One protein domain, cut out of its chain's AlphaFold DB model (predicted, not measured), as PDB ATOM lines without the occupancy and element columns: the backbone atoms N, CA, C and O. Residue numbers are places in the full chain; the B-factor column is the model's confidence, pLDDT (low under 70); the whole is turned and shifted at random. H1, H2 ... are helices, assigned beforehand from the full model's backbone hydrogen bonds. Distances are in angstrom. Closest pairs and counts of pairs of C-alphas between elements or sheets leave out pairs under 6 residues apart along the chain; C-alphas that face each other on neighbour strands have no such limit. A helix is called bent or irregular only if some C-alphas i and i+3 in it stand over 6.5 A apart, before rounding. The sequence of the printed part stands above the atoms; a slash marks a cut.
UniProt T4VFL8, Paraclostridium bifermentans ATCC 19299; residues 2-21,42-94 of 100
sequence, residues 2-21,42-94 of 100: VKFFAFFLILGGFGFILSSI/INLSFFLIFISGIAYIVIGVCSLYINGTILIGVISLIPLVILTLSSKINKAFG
ATOM      1  N   VAL A   2     -18.858  22.756  83.660       68.00
ATOM      2  CA  VAL A   2     -18.634  21.417  83.048       68.00
ATOM      3  C   VAL A   2     -17.674  21.435  81.842       68.00
ATOM      4  O   VAL A   2     -16.757  20.627  81.771       68.00
ATOM      5  N   LYS A   3     -17.800  22.427  80.947       72.94
ATOM      6  CA  LYS A   3     -16.889  22.603  79.795       72.94
ATOM      7  C   LYS A   3     -15.435  22.908  80.197       72.94
ATOM      8  O   LYS A   3     -14.512  22.521  79.496       72.94
ATOM      9  N   PHE A   4     -15.237  23.581  81.333       75.62
ATOM     10  CA  PHE A   4     -13.907  23.875  81.873       75.62
ATOM     11  C   PHE A   4     -13.268  22.599  82.430       75.62
ATOM     12  O   PHE A   4     -12.123  22.306  82.120       75.62
ATOM     13  N   PHE A   5     -14.035  21.776  83.150       78.12
ATOM     14  CA  PHE A   5     -13.587  20.464  83.629       78.12
ATOM     15  C   PHE A   5     -13.212  19.506  82.482       78.12
ATOM     16  O   PHE A   5     -12.165  18.865  82.535       78.12
ATOM     17  N   ALA A   6     -14.007  19.477  81.406       81.75
ATOM     18  CA  ALA A   6     -13.716  18.707  80.193       81.75
ATOM     19  C   ALA A   6     -12.341  19.047  79.587       81.75
ATOM     20  O   ALA A   6     -11.596  18.154  79.185       81.75
ATOM     21  N   PHE A   7     -11.977  20.332  79.581       81.31
ATOM     22  CA  PHE A   7     -10.680  20.795  79.094       81.31
ATOM     23  C   PHE A   7      -9.511  20.232  79.921       81.31
ATOM     24  O   PHE A   7      -8.545  19.739  79.341       81.31
ATOM     25  N   PHE A   8      -9.615  20.211  81.258       84.56
ATOM     26  CA  PHE A   8      -8.580  19.603  82.113       84.56
ATOM     27  C   PHE A   8      -8.470  18.091  81.934       84.56
ATOM     28  O   PHE A   8      -7.363  17.566  82.000       84.56
ATOM     29  N   LEU A   9      -9.579  17.391  81.684       85.38
ATOM     30  CA  LEU A   9      -9.550  15.949  81.415       85.38
ATOM     31  C   LEU A   9      -8.825  15.629  80.105       85.38
ATOM     32  O   LEU A   9      -7.981  14.736  80.078       85.38
ATOM     33  N   ILE A  10      -9.106  16.383  79.039       87.25
ATOM     34  CA  ILE A  10      -8.423  16.221  77.748       87.25
ATOM     35  C   ILE A  10      -6.931  16.535  77.907       87.25
ATOM     36  O   ILE A  10      -6.088  15.732  77.506       87.25
ATOM     37  N   LEU A  11      -6.600  17.661  78.546       90.00
ATOM     38  CA  LEU A  11      -5.216  18.072  78.786       90.00
ATOM     39  C   LEU A  11      -4.457  17.048  79.648       90.00
ATOM     40  O   LEU A  11      -3.331  16.674  79.325       90.00
ATOM     41  N   GLY A  12      -5.097  16.544  80.705       85.62
ATOM     42  CA  GLY A  12      -4.567  15.483  81.556       85.62
ATOM     43  C   GLY A  12      -4.338  14.186  80.784       85.62
ATOM     44  O   GLY A  12      -3.274  13.585  80.911       85.62
ATOM     45  N   GLY A  13      -5.278  13.784  79.925       88.19
ATOM     46  CA  GLY A  13      -5.147  12.597  79.077       88.19
ATOM     47  C   GLY A  13      -3.944  12.666  78.131       88.19
ATOM     48  O   GLY A  13      -3.159  11.718  78.068       88.19
ATOM     49  N   PHE A  14      -3.717  13.815  77.483       89.19
ATOM     50  CA  PHE A  14      -2.489  14.051  76.713       89.19
ATOM     51  C   PHE A  14      -1.233  13.998  77.592       89.19
ATOM     52  O   PHE A  14      -0.239  13.386  77.196       89.19
ATOM     53  N   GLY A  15      -1.284  14.567  78.799       89.25
ATOM     54  CA  GLY A  15      -0.196  14.486  79.777       89.25
ATOM     55  C   GLY A  15       0.157  13.048  80.174       89.25
ATOM     56  O   GLY A  15       1.339  12.705  80.252       89.25
ATOM     57  N   PHE A  16      -0.842  12.179  80.354       86.44
ATOM     58  CA  PHE A  16      -0.651  10.751  80.624       86.44
ATOM     59  C   PHE A  16      -0.017  10.012  79.438       86.44
ATOM     60  O   PHE A  16       0.892   9.206  79.641       86.44
ATOM     61  N   ILE A  17      -0.436  10.309  78.203       88.50
ATOM     62  CA  ILE A  17       0.166   9.724  76.993       88.50
ATOM     63  C   ILE A  17       1.627  10.166  76.844       88.50
ATOM     64  O   ILE A  17       2.494   9.331  76.600       88.50
ATOM     65  N   LEU A  18       1.929  11.453  77.039       89.31
ATOM     66  CA  LEU A  18       3.311  11.943  76.991       89.31
ATOM     67  C   LEU A  18       4.166  11.289  78.083       89.31
ATOM     68  O   LEU A  18       5.270  10.809  77.821       89.31
ATOM     69  N   SER A  19       3.623  11.224  79.300       83.19
ATOM     70  CA  SER A  19       4.289  10.595  80.438       83.19
ATOM     71  C   SER A  19       4.552   9.116  80.184       83.19
ATOM     72  O   SER A  19       5.614   8.640  80.562       83.19
ATOM     73  N   SER A  20       3.664   8.386  79.498       85.44
ATOM     74  CA  SER A  20       3.889   6.969  79.180       85.44
ATOM     75  C   SER A  20       5.110   6.778  78.275       85.44
ATOM     76  O   SER A  20       5.951   5.919  78.549       85.44
ATOM     77  N   ILE A  21       5.269   7.620  77.247       83.88
ATOM     78  CA  ILE A  21       6.406   7.573  76.315       83.88
ATOM     79  C   ILE A  21       7.713   7.854  77.062       83.88
ATOM     80  O   ILE A  21       8.678   7.093  76.940       83.88
ATOM     81  N   ILE A  42       7.612  -3.361  81.803       74.69
ATOM     82  CA  ILE A  42       7.697  -2.008  81.240       74.69
ATOM     83  C   ILE A  42       6.639  -1.821  80.149       74.69
ATOM     84  O   ILE A  42       5.924  -0.822  80.166       74.69
ATOM     85  N   ASN A  43       6.492  -2.784  79.232       78.00
ATOM     86  CA  ASN A  43       5.473  -2.725  78.184       78.00
ATOM     87  C   ASN A  43       4.053  -2.799  78.757       78.00
ATOM     88  O   ASN A  43       3.182  -2.070  78.289       78.00
ATOM     89  N   LEU A  44       3.833  -3.606  79.798       76.00
ATOM     90  CA  LEU A  44       2.566  -3.653  80.524       76.00
ATOM     91  C   LEU A  44       2.215  -2.297  81.150       76.00
ATOM     92  O   LEU A  44       1.132  -1.760  80.922       76.00
ATOM     93  N   SER A  45       3.147  -1.728  81.915       75.50
ATOM     94  CA  SER A  45       2.946  -0.440  82.587       75.50
ATOM     95  C   SER A  45       2.720   0.678  81.569       75.50
ATOM     96  O   SER A  45       1.813   1.491  81.733       75.50
ATOM     97  N   PHE A  46       3.483   0.679  80.472       82.81
ATOM     98  CA  PHE A  46       3.285   1.593  79.348       82.81
ATOM     99  C   PHE A  46       1.872   1.485  78.764       82.81
ATOM    100  O   PHE A  46       1.196   2.498  78.601       82.81
ATOM    101  N   PHE A  47       1.415   0.262  78.487       80.56
ATOM    102  CA  PHE A  47       0.102   0.006  77.903       80.56
ATOM    103  C   PHE A  47      -1.041   0.473  78.812       80.56
ATOM    104  O   PHE A  47      -1.979   1.113  78.339       80.56
ATOM    105  N   LEU A  48      -0.938   0.230  80.123       81.44
ATOM    106  CA  LEU A  48      -1.931   0.678  81.105       81.44
ATOM    107  C   LEU A  48      -2.010   2.208  81.199       81.44
ATOM    108  O   LEU A  48      -3.107   2.767  81.170       81.44
ATOM    109  N   ILE A  49      -0.863   2.891  81.267       84.12
ATOM    110  CA  ILE A  49      -0.808   4.362  81.317       84.12
ATOM    111  C   ILE A  49      -1.364   4.957  80.015       84.12
ATOM    112  O   ILE A  49      -2.121   5.927  80.051       84.12
ATOM    113  N   PHE A  50      -1.039   4.354  78.870       84.62
ATOM    114  CA  PHE A  50      -1.523   4.790  77.563       84.62
ATOM    115  C   PHE A  50      -3.049   4.648  77.422       84.62
ATOM    116  O   PHE A  50      -3.715   5.611  77.042       84.62
ATOM    117  N   ILE A  51      -3.618   3.494  77.792       84.44
ATOM    118  CA  ILE A  51      -5.077   3.277  77.792       84.44
ATOM    119  C   ILE A  51      -5.782   4.246  78.736       84.44
ATOM    120  O   ILE A  51      -6.816   4.803  78.373       84.44
ATOM    121  N   SER A  52      -5.219   4.473  79.925       83.00
ATOM    122  CA  SER A  52      -5.757   5.443  80.879       83.00
ATOM    123  C   SER A  52      -5.817   6.843  80.259       83.00
ATOM    124  O   SER A  52      -6.868   7.480  80.277       83.00
ATOM    125  N   GLY A  53      -4.735   7.290  79.608       86.31
ATOM    126  CA  GLY A  53      -4.695   8.574  78.902       86.31
ATOM    127  C   GLY A  53      -5.757   8.705  77.805       86.31
ATOM    128  O   GLY A  53      -6.460   9.714  77.757       86.31
ATOM    129  N   ILE A  54      -5.945   7.668  76.978       87.19
ATOM    130  CA  ILE A  54      -7.022   7.634  75.971       87.19
ATOM    131  C   ILE A  54      -8.396   7.733  76.642       87.19
ATOM    132  O   ILE A  54      -9.242   8.505  76.192       87.19
ATOM    133  N   ALA A  55      -8.622   6.995  77.728       85.69
ATOM    134  CA  ALA A  55      -9.896   7.005  78.434       85.69
ATOM    135  C   ALA A  55     -10.226   8.399  79.003       85.69
ATOM    136  O   ALA A  55     -11.359   8.858  78.869       85.69
ATOM    137  N   TYR A  56      -9.235   9.119  79.542       84.81
ATOM    138  CA  TYR A  56      -9.399  10.509  79.983       84.81
ATOM    139  C   TYR A  56      -9.781  11.460  78.841       84.81
ATOM    140  O   TYR A  56     -10.653  12.309  79.029       84.81
ATOM    141  N   ILE A  57      -9.191  11.298  77.649       86.81
ATOM    142  CA  ILE A  57      -9.553  12.096  76.464       86.81
ATOM    143  C   ILE A  57     -10.991  11.795  76.041       86.81
ATOM    144  O   ILE A  57     -11.771  12.723  75.846       86.81
ATOM    145  N   VAL A  58     -11.362  10.514  75.938       85.88
ATOM    146  CA  VAL A  58     -12.718  10.099  75.543       85.88
ATOM    147  C   VAL A  58     -13.754  10.647  76.521       85.88
ATOM    148  O   VAL A  58     -14.732  11.253  76.093       85.88
ATOM    149  N   ILE A  59     -13.516  10.523  77.829       83.62
ATOM    150  CA  ILE A  59     -14.405  11.095  78.846       83.62
ATOM    151  C   ILE A  59     -14.455  12.612  78.726       83.62
ATOM    152  O   ILE A  59     -15.546  13.175  78.751       83.62
ATOM    153  N   GLY A  60     -13.316  13.283  78.566       83.06
ATOM    154  CA  GLY A  60     -13.264  14.730  78.384       83.06
ATOM    155  C   GLY A  60     -14.090  15.197  77.183       83.06
ATOM    156  O   GLY A  60     -14.882  16.126  77.316       83.06
ATOM    157  N   VAL A  61     -14.009  14.502  76.046       83.00
ATOM    158  CA  VAL A  61     -14.841  14.780  74.863       83.00
ATOM    159  C   VAL A  61     -16.316  14.495  75.153       83.00
ATOM    160  O   VAL A  61     -17.152  15.360  74.915       83.00
ATOM    161  N   CYS A  62     -16.657  13.345  75.742       81.12
ATOM    162  CA  CYS A  62     -18.035  13.020  76.133       81.12
ATOM    163  C   CYS A  62     -18.630  14.046  77.115       81.12
ATOM    164  O   CYS A  62     -19.813  14.370  77.024       81.12
ATOM    165  N   SER A  63     -17.810  14.621  77.999       76.06
ATOM    166  CA  SER A  63     -18.194  15.670  78.960       76.06
ATOM    167  C   SER A  63     -18.672  16.961  78.299       76.06
ATOM    168  O   SER A  63     -19.340  17.766  78.945       76.06
ATOM    169  N   LEU A  64     -18.309  17.197  77.034       76.94
ATOM    170  CA  LEU A  64     -18.759  18.368  76.279       76.94
ATOM    171  C   LEU A  64     -20.203  18.220  75.784       76.94
ATOM    172  O   LEU A  64     -20.855  19.235  75.539       76.94
ATOM    173  N   TYR A  65     -20.693  16.982  75.663       74.88
ATOM    174  CA  TYR A  65     -21.994  16.657  75.068       74.88
ATOM    175  C   TYR A  65     -22.992  16.062  76.072       74.88
ATOM    176  O   TYR A  65     -24.198  16.166  75.864       74.88
ATOM    177  N   ILE A  66     -22.511  15.447  77.157       69.75
ATOM    178  CA  ILE A  66     -23.326  14.702  78.125       69.75
ATOM    179  C   ILE A  66     -23.410  15.457  79.460       69.75
ATOM    180  O   ILE A  66     -22.450  16.076  79.916       69.75
ATOM    181  N   ASN A  67     -24.575  15.383  80.109       66.69
ATOM    182  CA  ASN A  67     -24.833  15.999  81.410       66.69
ATOM    183  C   ASN A  67     -23.945  15.389  82.522       66.69
ATOM    184  O   ASN A  67     -23.737  14.175  82.572       66.69
ATOM    185  N   GLY A  68     -23.434  16.225  83.435       60.31
ATOM    186  CA  GLY A  68     -22.332  15.881  84.355       60.31
ATOM    187  C   GLY A  68     -22.557  14.688  85.300       60.31
ATOM    188  O   GLY A  68     -21.589  14.079  85.748       60.31
ATOM    189  N   THR A  69     -23.803  14.299  85.574       60.41
ATOM    190  CA  THR A  69     -24.150  13.139  86.417       60.41
ATOM    191  C   THR A  69     -23.850  11.794  85.754       60.41
ATOM    192  O   THR A  69     -23.402  10.870  86.429       60.41
ATOM    193  N   ILE A  70     -24.024  11.678  84.434       62.56
ATOM    194  CA  ILE A  70     -23.702  10.449  83.683       62.56
ATOM    195  C   ILE A  70     -22.177  10.272  83.597       62.56
ATOM    196  O   ILE A  70     -21.663   9.155  83.610       62.56
ATOM    197  N   LEU A  71     -21.440  11.386  83.589       63.88
ATOM    198  CA  LEU A  71     -19.988  11.405  83.468       63.88
ATOM    199  C   LEU A  71     -19.271  10.725  84.643       63.88
ATOM    200  O   LEU A  71     -18.307   9.992  84.437       63.88
ATOM    201  N   ILE A  72     -19.764  10.922  85.868       64.06
ATOM    202  CA  ILE A  72     -19.200  10.311  87.082       64.06
ATOM    203  C   ILE A  72     -19.327   8.780  87.025       64.06
ATOM    204  O   ILE A  72     -18.382   8.069  87.368       64.06
ATOM    205  N   GLY A  73     -20.455   8.275  86.512       63.59
ATOM    206  CA  GLY A  73     -20.661   6.843  86.280       63.59
ATOM    207  C   GLY A  73     -19.626   6.263  85.315       63.59
ATOM    208  O   GLY A  73     -19.003   5.246  85.615       63.59
ATOM    209  N   VAL A  74     -19.354   6.955  84.207       67.94
ATOM    210  CA  VAL A  74     -18.353   6.521  83.216       67.94
ATOM    211  C   VAL A  74     -16.930   6.558  83.788       67.94
ATOM    212  O   VAL A  74     -16.162   5.621  83.575       67.94
ATOM    213  N   ILE A  75     -16.584   7.584  84.572       68.50
ATOM    214  CA  ILE A  75     -15.272   7.680  85.240       68.50
ATOM    215  C   ILE A  75     -15.068   6.510  86.212       68.50
ATOM    216  O   ILE A  75     -13.990   5.917  86.244       68.50
ATOM    217  N   SER A  76     -16.104   6.126  86.964       67.06
ATOM    218  CA  SER A  76     -16.027   5.023  87.933       67.06
ATOM    219  C   SER A  76     -15.818   3.641  87.294       67.06
ATOM    220  O   SER A  76     -15.307   2.729  87.943       67.06
ATOM    221  N   LEU A  77     -16.146   3.491  86.006       70.75
ATOM    222  CA  LEU A  77     -15.939   2.250  85.256       70.75
ATOM    223  C   LEU A  77     -14.485   2.068  84.798       70.75
ATOM    224  O   LEU A  77     -14.062   0.932  84.600       70.75
ATOM    225  N   ILE A  78     -13.689   3.139  84.675       72.88
ATOM    226  CA  ILE A  78     -12.287   3.037  84.225       72.88
ATOM    227  C   ILE A  78     -11.438   2.174  85.175       72.88
ATOM    228  O   ILE A  78     -10.817   1.223  84.693       72.88
ATOM    229  N   PRO A  79     -11.405   2.425  86.502       71.06
ATOM    230  CA  PRO A  79     -10.651   1.581  87.427       71.06
ATOM    231  C   PRO A  79     -11.126   0.127  87.404       71.06
ATOM    232  O   PRO A  79     -10.309  -0.787  87.477       71.06
ATOM    233  N   LEU A  80     -12.437  -0.096  87.247       72.69
ATOM    234  CA  LEU A  80     -13.028  -1.430  87.187       72.69
ATOM    235  C   LEU A  80     -12.581  -2.198  85.936       72.69
ATOM    236  O   LEU A  80     -12.219  -3.372  86.033       72.69
ATOM    237  N   VAL A  81     -12.555  -1.534  84.778       72.31
ATOM    238  CA  VAL A  81     -12.060  -2.091  83.510       72.31
ATOM    239  C   VAL A  81     -10.561  -2.369  83.592       72.31
ATOM    240  O   VAL A  81     -10.115  -3.439  83.182       72.31
ATOM    241  N   ILE A  82      -9.779  -1.461  84.182       70.31
ATOM    242  CA  ILE A  82      -8.340  -1.665  84.392       70.31
ATOM    243  C   ILE A  82      -8.093  -2.865  85.314       70.31
ATOM    244  O   ILE A  82      -7.271  -3.717  84.986       70.31
ATOM    245  N   LEU A  83      -8.825  -2.988  86.426       70.81
ATOM    246  CA  LEU A  83      -8.691  -4.103  87.368       70.81
ATOM    247  C   LEU A  83      -9.092  -5.439  86.733       70.81
ATOM    248  O   LEU A  83      -8.336  -6.407  86.817       70.81
ATOM    249  N   THR A  84     -10.231  -5.501  86.043       72.56
ATOM    250  CA  THR A  84     -10.681  -6.736  85.374       72.56
ATOM    251  C   THR A  84      -9.781  -7.139  84.209       72.56
ATOM    252  O   THR A  84      -9.488  -8.328  84.041       72.56
ATOM    253  N   LEU A  85      -9.289  -6.179  83.421       67.00
ATOM    254  CA  LEU A  85      -8.336  -6.464  82.351       67.00
ATOM    255  C   LEU A  85      -6.947  -6.794  82.891       67.00
ATOM    256  O   LEU A  85      -6.286  -7.629  82.286       67.00
ATOM    257  N   SER A  86      -6.516  -6.247  84.032       66.06
ATOM    258  CA  SER A  86      -5.183  -6.516  84.597       66.06
ATOM    259  C   SER A  86      -4.916  -8.012  84.784       66.06
ATOM    260  O   SER A  86      -3.848  -8.486  84.418       66.06
ATOM    261  N   SER A  87      -5.911  -8.787  85.230       66.00
ATOM    262  CA  SER A  87      -5.802 -10.246  85.374       66.00
ATOM    263  C   SER A  87      -5.594 -10.948  84.026       66.00
ATOM    264  O   SER A  87      -4.715 -11.804  83.884       66.00
ATOM    265  N   LYS A  88      -6.354 -10.551  82.995       67.94
ATOM    266  CA  LYS A  88      -6.195 -11.086  81.630       67.94
ATOM    267  C   LYS A  88      -4.862 -10.668  81.017       67.94
ATOM    268  O   LYS A  88      -4.221 -11.473  80.350       67.94
ATOM    269  N   ILE A  89      -4.436  -9.437  81.272       67.19
ATOM    270  CA  ILE A  89      -3.187  -8.888  80.767       67.19
ATOM    271  C   ILE A  89      -1.991  -9.575  81.449       67.19
ATOM    272  O   ILE A  89      -1.070 -10.001  80.759       67.19
ATOM    273  N   ASN A  90      -2.026  -9.798  82.765       66.62
ATOM    274  CA  ASN A  90      -0.992 -10.551  83.482       66.62
ATOM    275  C   ASN A  90      -0.822 -11.960  82.897       66.62
ATOM    276  O   ASN A  90       0.307 -12.386  82.649       66.62
ATOM    277  N   LYS A  91      -1.929 -12.641  82.568       68.25
ATOM    278  CA  LYS A  91      -1.895 -13.933  81.864       68.25
ATOM    279  C   LYS A  91      -1.346 -13.823  80.439       68.25
ATOM    280  O   LYS A  91      -0.506 -14.637  80.075       68.25
ATOM    281  N   ALA A  92      -1.767 -12.824  79.660       65.75
ATOM    282  CA  ALA A  92      -1.332 -12.622  78.272       65.75
ATOM    283  C   ALA A  92       0.163 -12.307  78.160       65.75
ATOM    284  O   ALA A  92       0.837 -12.789  77.255       65.75
ATOM    285  N   PHE A  93       0.701 -11.538  79.107       60.88
ATOM    286  CA  PHE A  93       2.135 -11.311  79.177       60.88
ATOM    287  C   PHE A  93       2.858 -12.499  79.821       60.88
ATOM    288  O   PHE A  93       4.050 -12.640  79.611       60.88
ATOM    289  N   GLY A  94       2.189 -13.401  80.545       58.56
ATOM    290  CA  GLY A  94       2.797 -14.570  81.196       58.56
ATOM    291  C   GLY A  94       3.444 -14.241  82.544       58.56
ATOM    292  O   GLY A  94       4.455 -14.838  82.917       58.56
TER     293      GLY A  94
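This is residues 2 to 21 and 42 to 94 of the 100 residues of a protein of Paraclostridium bifermentans ATCC 19299 (UniProt T4VFL8). What shape do these atoms make? Three long helices lie side by side in a flat slab one helix thick, with H2 in the middle of the row between H1 and H3, and each helix runs opposite to the one beside it. The longest helix, H3, is joined to H2 by a tight link as a helical hairpin, and H1 packs on the other side of H2. What is printed, and how large is it? The 73 printed residues have three named helices, in the order H1, H2, H3, and no named strand, and the class is all helix. The whole is only just compact, close to loose, with a radius of gyration of the C-alphas of 13.4 A and spans of 42 by 24 by 11 A.

How does the longest helix meet its neighbour? H3, residues 68 to 93, touches H2, residues 42 to 62, and their closest C-alphas, those of Ile 59 and Leu 71, are 7.3 A apart. This helical hairpin has a shallow tilt of 19 degrees, opposite ways. Where does the remaining helix stand? H1, residues 2 to 21, touches H2 with 42 pairs of C-alphas within 8 A, the closest being those of Gly 13 and Gly 53 at 4.1 A; the tilt is shallow at 18 degrees, opposite ways. H1 and H3 are close but not clearly touching, with the closest C-alphas, those of Val 2 and Gly 68, 6.8 A apart; they run the same way at a shallow tilt of 17 degrees. What do the backbones show? In H1 and H2 every O i to N i+4 pair is within hydrogen-bond range, and in H3 15 of 22 are.

Where does H3 run? Its 26 residues measure 36.9 A from C-alpha 68 at (-22.332, 15.881, 84.355) to C-alpha 93 at (2.135, -11.311, 79.177). It has a kink of 36 degrees near residue 87, and it is neither bent nor irregular, but only just: C-alphas 76 and 79 are 6.4 A apart. How long are the other two? H2 measures 30.2 A over residues 42 to 62, and H1 measures 29.4 A over residues 2 to 21, beginning at C-alpha 2 at (-18.634, 21.417, 83.048).

How far does the printed part reach? The two C-alphas farthest apart, those of Lys 3 and Gly 94, are 42.1 A apart. How are the helices linked? Residues 22 to 41 are not printed, and the link from H1 to H2 runs across this cut, with C-alphas 21 and 42 standing 10.8 A apart. The link from H2 to H3, with 5 residues between them, is tight. Where is the model's confidence low? The mean pLDDT of the printed part is 76.4, and 22 residues are under 70: residue 2, residues 66 to 76 and residues 85 to 94.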